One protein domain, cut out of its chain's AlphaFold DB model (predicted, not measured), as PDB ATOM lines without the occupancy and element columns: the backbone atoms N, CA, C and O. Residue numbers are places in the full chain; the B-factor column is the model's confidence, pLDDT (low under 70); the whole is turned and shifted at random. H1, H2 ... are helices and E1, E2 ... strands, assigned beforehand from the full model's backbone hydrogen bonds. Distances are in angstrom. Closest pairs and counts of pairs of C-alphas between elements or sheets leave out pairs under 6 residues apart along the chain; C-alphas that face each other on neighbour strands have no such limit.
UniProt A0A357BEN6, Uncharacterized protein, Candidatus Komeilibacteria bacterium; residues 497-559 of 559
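What this domain is: This is residues 497 to 559 of the 559 residues of an uncharacterized protein of Candidatus Komeilibacteria bacterium (UniProt A0A357BEN6). A small antiparallel sheet of three strands has one helix, H2, packed along one face over E2 and E3, while a short helix, H1, only grazes the sheet; from this body a tail, residues 545 to 559, sticks out and includes the short helix H3. The printed part has 63 residues, with three named helices and three named strands in the order H1 E1 E2 E3 H2 H3, and the class is mixed, helices and strands. The sheet has the order E1 E2 E3, a meander in which each strand is the antiparallel neighbour of the one before. The whole is loose, with a radius of gyration of the C-alphas of 14.1 A, and spans 40 by 28 by 20 A; the tail makes much of its length.

How they stand to each other: H1, residues 497 to 502, only grazes the sheet with its residues 499 to 502. E1, residues 506 to 509, and E2, residues 515 to 519, form a hairpin, antiparallel at 141 degrees between their directions, with N 507 and O 517 within hydrogen-bond range at 2.8 A. The closest C-alphas of H1 and E2, those of Val 502 and Val 519, are 6.7 A apart. E2 and E3, residues 526 to 528, form a second hairpin, antiparallel at 144 degrees, with N 518 and O 527 within hydrogen-bond range at 2.8 A. E1 and E3 are the edge strands. H2, residues 532 to 542, is on the sheet at a height over the sheet of 9.9 A, over E2 and E3, and runs along the strands, at 2 degrees to E2 on the local plane. The closest C-alphas of H2 and E2 are those of Leu 538 and Tyr 518, 7.7 A apart. H3, residues 548 to 551, is not on the sheet and is apart from H1 and H2. In H1 and H2 every O i to N i+4 pair is within hydrogen-bond range; H3 is too short for such a pair.

Where its parts are: H1 begins at C-alpha 497, at (-54.623, 34.759, -7.770), and measures 8.8 A from first to last C-alpha. E1 measures 9.8 A, E2 13.1 A and E3 6.7 A. H2 is the longest helix, 15.0 A, and begins at C-alpha 532, at (-48.251, 30.289, -36.121). H3 measures 4.9 A and ends at C-alpha 551, at (-48.892, 11.039, -22.904).

The domain as a whole: The two C-alphas farthest apart, those of Asn 497 and Leu 559, the chain's last residue, are 41.9 A apart. Residues 545 to 559 stand free; the body without them spans 27 by 26 by 11 A. The printed part has no cut and no long link. The mean pLDDT of the printed part is 73.1, and 17 residues are under 70, among them 511 to 513, 541 to 545 and 557 to 559.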
ATOM      1  N   ASN A 497     -53.810  35.965  -7.593       58.56
ATOM      2  CA  ASN A 497     -54.623  34.759  -7.770       58.56
ATOM      3  C   ASN A 497     -54.959  34.506  -9.243       58.56
ATOM      4  O   ASN A 497     -54.945  33.363  -9.684       58.56
ATOM      5  N   LEU A 498     -55.231  35.550 -10.030       65.56
ATOM      6  CA  LEU A 498     -55.470  35.392 -11.461       65.56
ATOM      7  C   LEU A 498     -54.185  34.979 -12.181       65.56
ATOM      8  O   LEU A 498     -54.195  33.972 -12.879       65.56
ATOM      9  N   GLN A 499     -53.073  35.686 -11.946       66.81
ATOM     10  CA  GLN A 499     -51.784  35.372 -12.565       66.81
ATOM     11  C   GLN A 499     -51.312  33.949 -12.236       66.81
ATOM     12  O   GLN A 499     -50.827  33.249 -13.116       66.81
ATOM     13  N   SER A 500     -51.472  33.493 -10.989       73.88
ATOM     14  CA  SER A 500     -51.119  32.118 -10.604       73.88
ATOM     15  C   SER A 500     -52.018  31.063 -11.253       73.88
ATOM     16  O   SER A 500     -51.514  30.006 -11.621       73.88
ATOM     17  N   ARG A 501     -53.309  31.355 -11.459       78.31
ATOM     18  CA  ARG A 501     -54.261  30.444 -12.115       78.31
ATOM     19  C   ARG A 501     -54.035  30.278 -13.614       78.31
ATOM     20  O   ARG A 501     -54.354  29.221 -14.139       78.31
ATOM     21  N   VAL A 502     -53.547  31.310 -14.300       82.56
ATOM     22  CA  VAL A 502     -53.451  31.323 -15.774       82.56
ATOM     23  C   VAL A 502     -52.050  31.028 -16.308       82.56
ATOM     24  O   VAL A 502     -51.830  31.054 -17.513       82.56
ATOM     25  N   LYS A 503     -51.091  30.709 -15.436       83.44
ATOM     26  CA  LYS A 503     -49.754  30.243 -15.825       83.44
ATOM     27  C   LYS A 503     -49.833  28.972 -16.673       83.44
ATOM     28  O   LYS A 503     -50.475  28.007 -16.281       83.44
ATOM     29  N   GLY A 504     -49.152  28.969 -17.815       78.44
ATOM     30  CA  GLY A 504     -49.163  27.874 -18.785       78.44
ATOM     31  C   GLY A 504     -50.377  27.864 -19.721       78.44
ATOM     32  O   GLY A 504     -50.438  27.008 -20.598       78.44
ATOM     33  N   TYR A 505     -51.322  28.801 -19.577       84.19
ATOM     34  CA  TYR A 505     -52.473  28.919 -20.472       84.19
ATOM     35  C   TYR A 505     -52.195  29.882 -21.629       84.19
ATOM     36  O   TYR A 505     -51.440  30.851 -21.496       84.19
ATOM     37  N   ILE A 506     -52.869  29.628 -22.753       87.06
ATOM     38  CA  ILE A 506     -53.076  30.620 -23.808       87.06
ATOM     39  C   ILE A 506     -54.370  31.367 -23.484       87.06
ATOM     40  O   ILE A 506     -55.420  30.754 -23.300       87.06
ATOM     41  N   LEU A 507     -54.289  32.688 -23.394       86.00
ATOM     42  CA  LEU A 507     -55.406  33.584 -23.143       86.00
ATOM     43  C   LEU A 507     -55.767  34.318 -24.430       86.00
ATOM     44  O   LEU A 507     -54.882  34.798 -25.135       86.00
ATOM     45  N   LEU A 508     -57.062  34.426 -24.711       83.06
ATOM     46  CA  LEU A 508     -57.579  35.225 -25.817       83.06
ATOM     47  C   LEU A 508     -58.066  36.565 -25.281       83.06
ATOM     48  O   LEU A 508     -58.937  36.607 -24.410       83.06
ATOM     49  N   GLN A 509     -57.511  37.651 -25.809       79.69
ATOM     50  CA  GLN A 509     -57.927  39.002 -25.471       79.69
ATOM     51  C   GLN A 509     -58.952  39.490 -26.498       79.69
ATOM     52  O   GLN A 509     -58.633  40.152 -27.484       79.69
ATOM     53  N   VAL A 510     -60.209  39.109 -26.271       70.62
ATOM     54  CA  VAL A 510     -61.307  39.325 -27.224       70.62
ATOM     55  C   VAL A 510     -61.614  40.804 -27.473       70.62
ATOM     56  O   VAL A 510     -62.026  41.142 -28.579       70.62
ATOM     57  N   GLU A 511     -61.353  41.700 -26.513       56.69
ATOM     58  CA  GLU A 511     -61.511  43.148 -26.725       56.69
ATOM     59  C   GLU A 511     -60.405  43.798 -27.581       56.69
ATOM     60  O   GLU A 511     -60.568  44.935 -28.016       56.69
ATOM     61  N   SER A 512     -59.303  43.085 -27.854       48.72
ATOM     62  CA  SER A 512     -58.188  43.536 -28.698       48.72
ATOM     63  C   SER A 512     -58.062  42.617 -29.910       48.72
ATOM     64  O   SER A 512     -57.157  41.799 -29.995       48.72
ATOM     65  N   HIS A 513     -59.030  42.689 -30.828       62.94
ATOM     66  CA  HIS A 513     -59.017  41.960 -32.109       62.94
ATOM     67  C   HIS A 513     -58.814  40.426 -32.012       62.94
ATOM     68  O   HIS A 513     -58.433  39.796 -32.996       62.94
ATOM     69  N   GLY A 514     -59.085  39.804 -30.856       70.06
ATOM     70  CA  GLY A 514     -58.949  38.353 -30.666       70.06
ATOM     71  C   GLY A 514     -57.511  37.854 -30.482       70.06
ATOM     72  O   GLY A 514     -57.242  36.678 -30.715       70.06
ATOM     73  N   GLU A 515     -56.591  38.724 -30.064       85.38
ATOM     74  CA  GLU A 515     -55.174  38.404 -29.865       85.38
ATOM     75  C   GLU A 515     -54.940  37.253 -28.871       85.38
ATOM     76  O   GLU A 515     -55.515  37.220 -27.778       85.38
ATOM     77  N   ALA A 516     -54.040  36.331 -29.220       84.12
ATOM     78  CA  ALA A 516     -53.657  35.201 -28.378       84.12
ATOM     79  C   ALA A 516     -52.362  35.480 -27.599       84.12
ATOM     80  O   ALA A 516     -51.373  35.954 -28.154       84.12
ATOM     81  N   TRP A 517     -52.343  35.140 -26.310       86.56
ATOM     82  CA  TRP A 517     -51.226  35.398 -25.398       86.56
ATOM     83  C   TRP A 517     -50.880  34.157 -24.578       86.56
ATOM     84  O   TRP A 517     -51.741  33.624 -23.891       86.56
ATOM     85  N   TYR A 518     -49.620  33.724 -24.567       85.12
ATOM     86  CA  TYR A 518     -49.161  32.625 -23.710       85.12
ATOM     87  C   TYR A 518     -48.584  33.146 -22.394       85.12
ATOM     88  O   TYR A 518     -47.678  33.976 -22.403       85.12
ATOM     89  N   VAL A 519     -49.064  32.650 -21.253       83.75
ATOM     90  CA  VAL A 519     -48.553  33.059 -19.937       83.75
ATOM     91  C   VAL A 519     -47.471  32.094 -19.473       83.75
ATOM     92  O   VAL A 519     -47.736  30.932 -19.175       83.75
ATOM     93  N   ASN A 520     -46.242  32.581 -19.349       78.75
ATOM     94  CA  ASN A 520     -45.096  31.781 -18.951       78.75
ATOM     95  C   ASN A 520     -45.275  31.219 -17.524       78.75
ATOM     96  O   ASN A 520     -45.454  31.986 -16.573       78.75
ATOM     97  N   PRO A 521     -45.184  29.895 -17.329       71.50
ATOM     98  CA  PRO A 521     -45.440  29.271 -16.035       71.50
ATOM     99  C   PRO A 521     -44.360  29.570 -14.984       71.50
ATOM    100  O   PRO A 521     -44.663  29.652 -13.789       71.50
ATOM    101  N   LYS A 522     -43.113  29.809 -15.410       74.56
ATOM    102  CA  LYS A 522     -42.002  30.154 -14.513       74.56
ATOM    103  C   LYS A 522     -42.093  31.610 -14.066       74.56
ATOM    104  O   LYS A 522     -42.087  31.883 -12.869       74.56
ATOM    105  N   THR A 523     -42.237  32.536 -15.012       74.31
ATOM    106  CA  THR A 523     -42.126  33.979 -14.736       74.31
ATOM    107  C   THR A 523     -43.469  34.667 -14.487       74.31
ATOM    108  O   THR A 523     -43.522  35.667 -13.782       74.31
ATOM    109  N   GLY A 524     -44.575  34.126 -15.005       71.56
ATOM    110  CA  GLY A 524     -45.901  34.750 -14.945       71.56
ATOM    111  C   GLY A 524     -46.112  35.887 -15.950       71.56
ATOM    112  O   GLY A 524     -47.159  36.534 -15.900       71.56
ATOM    113  N   TYR A 525     -45.149  36.137 -16.842       74.31
ATOM    114  CA  TYR A 525     -45.279  37.113 -17.925       74.31
ATOM    115  C   TYR A 525     -46.066  36.534 -19.099       74.31
ATOM    116  O   TYR A 525     -45.967  35.343 -19.393       74.31
ATOM    117  N   ARG A 526     -46.848  37.378 -19.775       77.94
ATOM    118  CA  ARG A 526     -47.566  37.005 -20.997       77.94
ATOM    119  C   ARG A 526     -46.731  37.337 -22.232       77.94
ATOM    120  O   ARG A 526     -46.114  38.394 -22.287       77.94
ATOM    121  N   HIS A 527     -46.756  36.457 -23.221       76.56
ATOM    122  CA  HIS A 527     -46.068  36.598 -24.496       76.56
ATOM    123  C   HIS A 527     -47.089  36.600 -25.630       76.56
ATOM    124  O   HIS A 527     -47.966  35.737 -25.666       76.56
ATOM    125  N   TYR A 528     -46.983  37.558 -26.545       83.69
ATOM    126  CA  TYR A 528     -47.926  37.689 -27.650       83.69
ATOM    127  C   TYR A 528     -47.687  36.624 -28.729       83.69
ATOM    128  O   TYR A 528     -46.560  36.448 -29.192       83.69
ATOM    129  N   MET A 529     -48.746  35.935 -29.153       81.12
ATOM    130  CA  MET A 529     -48.720  34.900 -30.186       81.12
ATOM    131  C   MET A 529     -49.293  35.452 -31.495       81.12
ATOM    132  O   MET A 529     -50.411  35.133 -31.885       81.12
ATOM    133  N   LYS A 530     -48.519  36.314 -32.158       74.31
ATOM    134  CA  LYS A 530     -48.974  37.050 -33.351       74.31
ATOM    135  C   LYS A 530     -49.322  36.170 -34.563       74.31
ATOM    136  O   LYS A 530     -50.140  36.564 -35.381       74.31
ATOM    137  N   ASP A 531     -48.676  35.012 -34.704       74.88
ATOM    138  CA  ASP A 531     -48.826  34.091 -35.835       74.88
ATOM    139  C   ASP A 531     -48.405  32.659 -35.443       74.88
ATOM    140  O   ASP A 531     -47.928  32.411 -34.330       74.88
ATOM    141  N   GLY A 532     -48.577  31.699 -36.359       73.12
ATOM    142  CA  GLY A 532     -48.251  30.289 -36.121       73.12
ATOM    143  C   GLY A 532     -46.766  30.020 -35.841       73.12
ATOM    144  O   GLY A 532     -46.449  29.129 -35.054       73.12
ATOM    145  N   ALA A 533     -45.848  30.801 -36.420       68.62
ATOM    146  CA  ALA A 533     -44.409  30.622 -36.222       68.62
ATOM    147  C   ALA A 533     -43.961  31.134 -34.843       68.62
ATOM    148  O   ALA A 533     -43.198  30.461 -34.139       68.62
ATOM    149  N   ALA A 534     -44.488  32.285 -34.417       64.44
ATOM    150  CA  ALA A 534     -44.327  32.812 -33.068       64.44
ATOM    151  C   ALA A 534     -44.968  31.876 -32.038       64.44
ATOM    152  O   ALA A 534     -44.364  31.598 -31.001       64.44
ATOM    153  N   ALA A 535     -46.148  31.327 -32.348       75.56
ATOM    154  CA  ALA A 535     -46.821  30.362 -31.493       75.56
ATOM    155  C   ALA A 535     -46.005  29.074 -31.321       75.56
ATOM    156  O   ALA A 535     -45.769  28.646 -30.192       75.56
ATOM    157  N   TYR A 536     -45.505  28.499 -32.416       72.00
ATOM    158  CA  TYR A 536     -44.656  27.309 -32.386       72.00
ATOM    159  C   TYR A 536     -43.362  27.546 -31.600       72.00
ATOM    160  O   TYR A 536     -42.987  26.724 -30.766       72.00
ATOM    161  N   SER A 537     -42.711  28.694 -31.802       67.88
ATOM    162  CA  SER A 537     -41.484  29.057 -31.084       67.88
ATOM    163  C   SER A 537     -41.740  29.226 -29.584       67.88
ATOM    164  O   SER A 537     -41.046  28.628 -28.763       67.88
ATOM    165  N   LEU A 538     -42.792  29.961 -29.206       74.62
ATOM    166  CA  LEU A 538     -43.186  30.132 -27.806       74.62
ATOM    167  C   LEU A 538     -43.502  28.792 -27.137       74.62
ATOM    168  O   LEU A 538     -43.054  28.543 -26.018       74.62
ATOM    169  N   MET A 539     -44.222  27.911 -27.831       77.81
ATOM    170  CA  MET A 539     -44.546  26.582 -27.317       77.81
ATOM    171  C   MET A 539     -43.297  25.709 -27.195       77.81
ATOM    172  O   MET A 539     -43.111  25.052 -26.177       77.81
ATOM    173  N   ARG A 540     -42.380  25.746 -28.161       73.38
ATOM    174  CA  ARG A 540     -41.136  24.969 -28.109       73.38
ATOM    175  C   ARG A 540     -40.248  25.339 -26.916       73.38
ATOM    176  O   ARG A 540     -39.652  24.447 -26.322       73.38
ATOM    177  N   PHE A 541     -40.148  26.625 -26.578       64.31
ATOM    178  CA  PHE A 541     -39.206  27.101 -25.553       64.31
ATOM    179  C   PHE A 541     -39.821  27.290 -24.166       64.31
ATOM    180  O   PHE A 541     -39.123  27.145 -23.161       64.31
ATOM    181  N   TYR A 542     -41.114  27.614 -24.089       69.25
ATOM    182  CA  TYR A 542     -41.763  27.977 -22.830       69.25
ATOM    183  C   TYR A 542     -42.938  27.079 -22.441       69.25
ATOM    184  O   TYR A 542     -43.438  27.230 -21.320       69.25
ATOM    185  N   SER A 543     -43.401  26.169 -23.312       66.50
ATOM    186  CA  SER A 543     -44.389  25.166 -22.892       66.50
ATOM    187  C   SER A 543     -43.756  24.167 -21.931       66.50
ATOM    188  O   SER A 543     -42.561  23.878 -21.990       66.50
ATOM    189  N   LEU A 544     -44.565  23.641 -21.016       67.06
ATOM    190  CA  LEU A 544     -44.126  22.598 -20.088       67.06
ATOM    191  C   LEU A 544     -44.052  21.215 -20.758       67.06
ATOM    192  O   LEU A 544     -43.613  20.263 -20.119       67.06
ATOM    193  N   GLY A 545     -44.456  21.109 -22.032       67.19
ATOM    194  CA  GLY A 545     -44.644  19.836 -22.719       67.19
ATOM    195  C   GLY A 545     -45.725  18.969 -22.063       67.19
ATOM    196  O   GLY A 545     -46.469  19.417 -21.190       67.19
ATOM    197  N   ILE A 546     -45.804  17.714 -22.495       70.19
ATOM    198  CA  ILE A 546     -46.575  16.656 -21.836       70.19
ATOM    199  C   ILE A 546     -45.579  15.658 -21.241       70.19
ATOM    200  O   ILE A 546     -44.565  15.349 -21.869       70.19
ATOM    201  N   THR A 547     -45.815  15.181 -20.019       70.75
ATOM    202  CA  THR A 547     -44.963  14.130 -19.445       70.75
ATOM    203  C   THR A 547     -45.257  12.796 -20.134       70.75
ATOM    204  O   THR A 547     -46.381  12.582 -20.580       70.75
ATOM    205  N   ASN A 548     -44.298  11.864 -20.190       71.44
ATOM    206  CA  ASN A 548     -44.561  10.525 -20.747       71.44
ATOM    207  C   ASN A 548     -45.724   9.823 -20.017       71.44
ATOM    208  O   ASN A 548     -46.557   9.194 -20.657       71.44
ATOM    209  N   ALA A 549     -45.850  10.035 -18.703       75.31
ATOM    210  CA  ALA A 549     -46.954   9.508 -17.902       75.31
ATOM    211  C   ALA A 549     -48.325  10.122 -18.253       75.31
ATOM    212  O   ALA A 549     -49.353   9.481 -18.046       75.31
ATOM    213  N   ASP A 550     -48.371  11.361 -18.752       72.38
ATOM    214  CA  ASP A 550     -49.605  11.992 -19.241       72.38
ATOM    215  C   ASP A 550     -49.869  11.675 -20.718       72.38
ATOM    216  O   ASP A 550     -51.025  11.555 -21.117       72.38
ATOM    217  N   LEU A 551     -48.814  11.476 -21.511       76.56
ATOM    218  CA  LEU A 551     -48.892  11.039 -22.904       76.56
ATOM    219  C   LEU A 551     -49.481   9.626 -23.012       76.56
ATOM    220  O   LEU A 551     -50.333   9.383 -23.858       76.56
ATOM    221  N   GLU A 552     -49.103   8.726 -22.103       79.31
ATOM    222  CA  GLU A 552     -49.629   7.355 -22.005       79.31
ATOM    223  C   GLU A 552     -51.129   7.287 -21.661       79.31
ATOM    224  O   GLU A 552     -51.762   6.251 -21.862       79.31
ATOM    225  N   LYS A 553     -51.728   8.383 -21.171       81.00
ATOM    226  CA  LYS A 553     -53.177   8.475 -20.909       81.00
ATOM    227  C   LYS A 553     -53.983   8.834 -22.157       81.00
ATOM    228  O   LYS A 553     -55.210   8.747 -22.124       81.00
ATOM    229  N   ILE A 554     -53.325   9.265 -23.237       78.44
ATOM    230  CA  ILE A 554     -53.980   9.569 -24.508       78.44
ATOM    231  C   ILE A 554     -54.162   8.247 -25.255       78.44
ATOM    232  O   ILE A 554     -53.203   7.654 -25.742       78.44
ATOM    233  N   SER A 555     -55.403   7.762 -25.322       73.88
ATOM    234  CA  SER A 555     -55.748   6.543 -26.058       73.88
ATOM    235  C   SER A 555     -55.359   6.683 -27.528       73.88
ATOM    236  O   SER A 555     -55.763   7.646 -28.182       73.88
ATOM    237  N   VAL A 556     -54.597   5.715 -28.042       72.06
ATOM    238  CA  VAL A 556     -54.248   5.640 -29.465       72.06
ATOM    239  C   VAL A 556     -55.549   5.512 -30.256       72.06
ATOM    240  O   VAL A 556     -56.270   4.529 -30.107       72.06
ATOM    241  N   GLY A 557     -55.880   6.538 -31.039       57.22
ATOM    242  CA  GLY A 557     -57.010   6.480 -31.958       57.22
ATOM    243  C   GLY A 557     -56.669   5.542 -33.107       57.22
ATOM    244  O   GLY A 557     -55.702   5.794 -33.825       57.22
ATOM    245  N   GLU A 558     -57.433   4.461 -33.262       46.28
ATOM    246  CA  GLU A 558     -57.445   3.677 -34.497       46.28
ATOM    247  C   GLU A 558     -58.012   4.577 -35.604       46.28
ATOM    248  O   GLU A 558     -59.157   5.027 -35.511       46.28
ATOM    249  N   LEU A 559     -57.164   4.921 -36.579       41.22
ATOM    250  CA  LEU A 559     -57.524   5.702 -37.766       41.22
ATOM    251  C   LEU A 559     -58.079   4.804 -38.868       41.22
ATOM    252  O   LEU A 559     -57.465   3.737 -39.111       41.22
TER     253      LEU A 559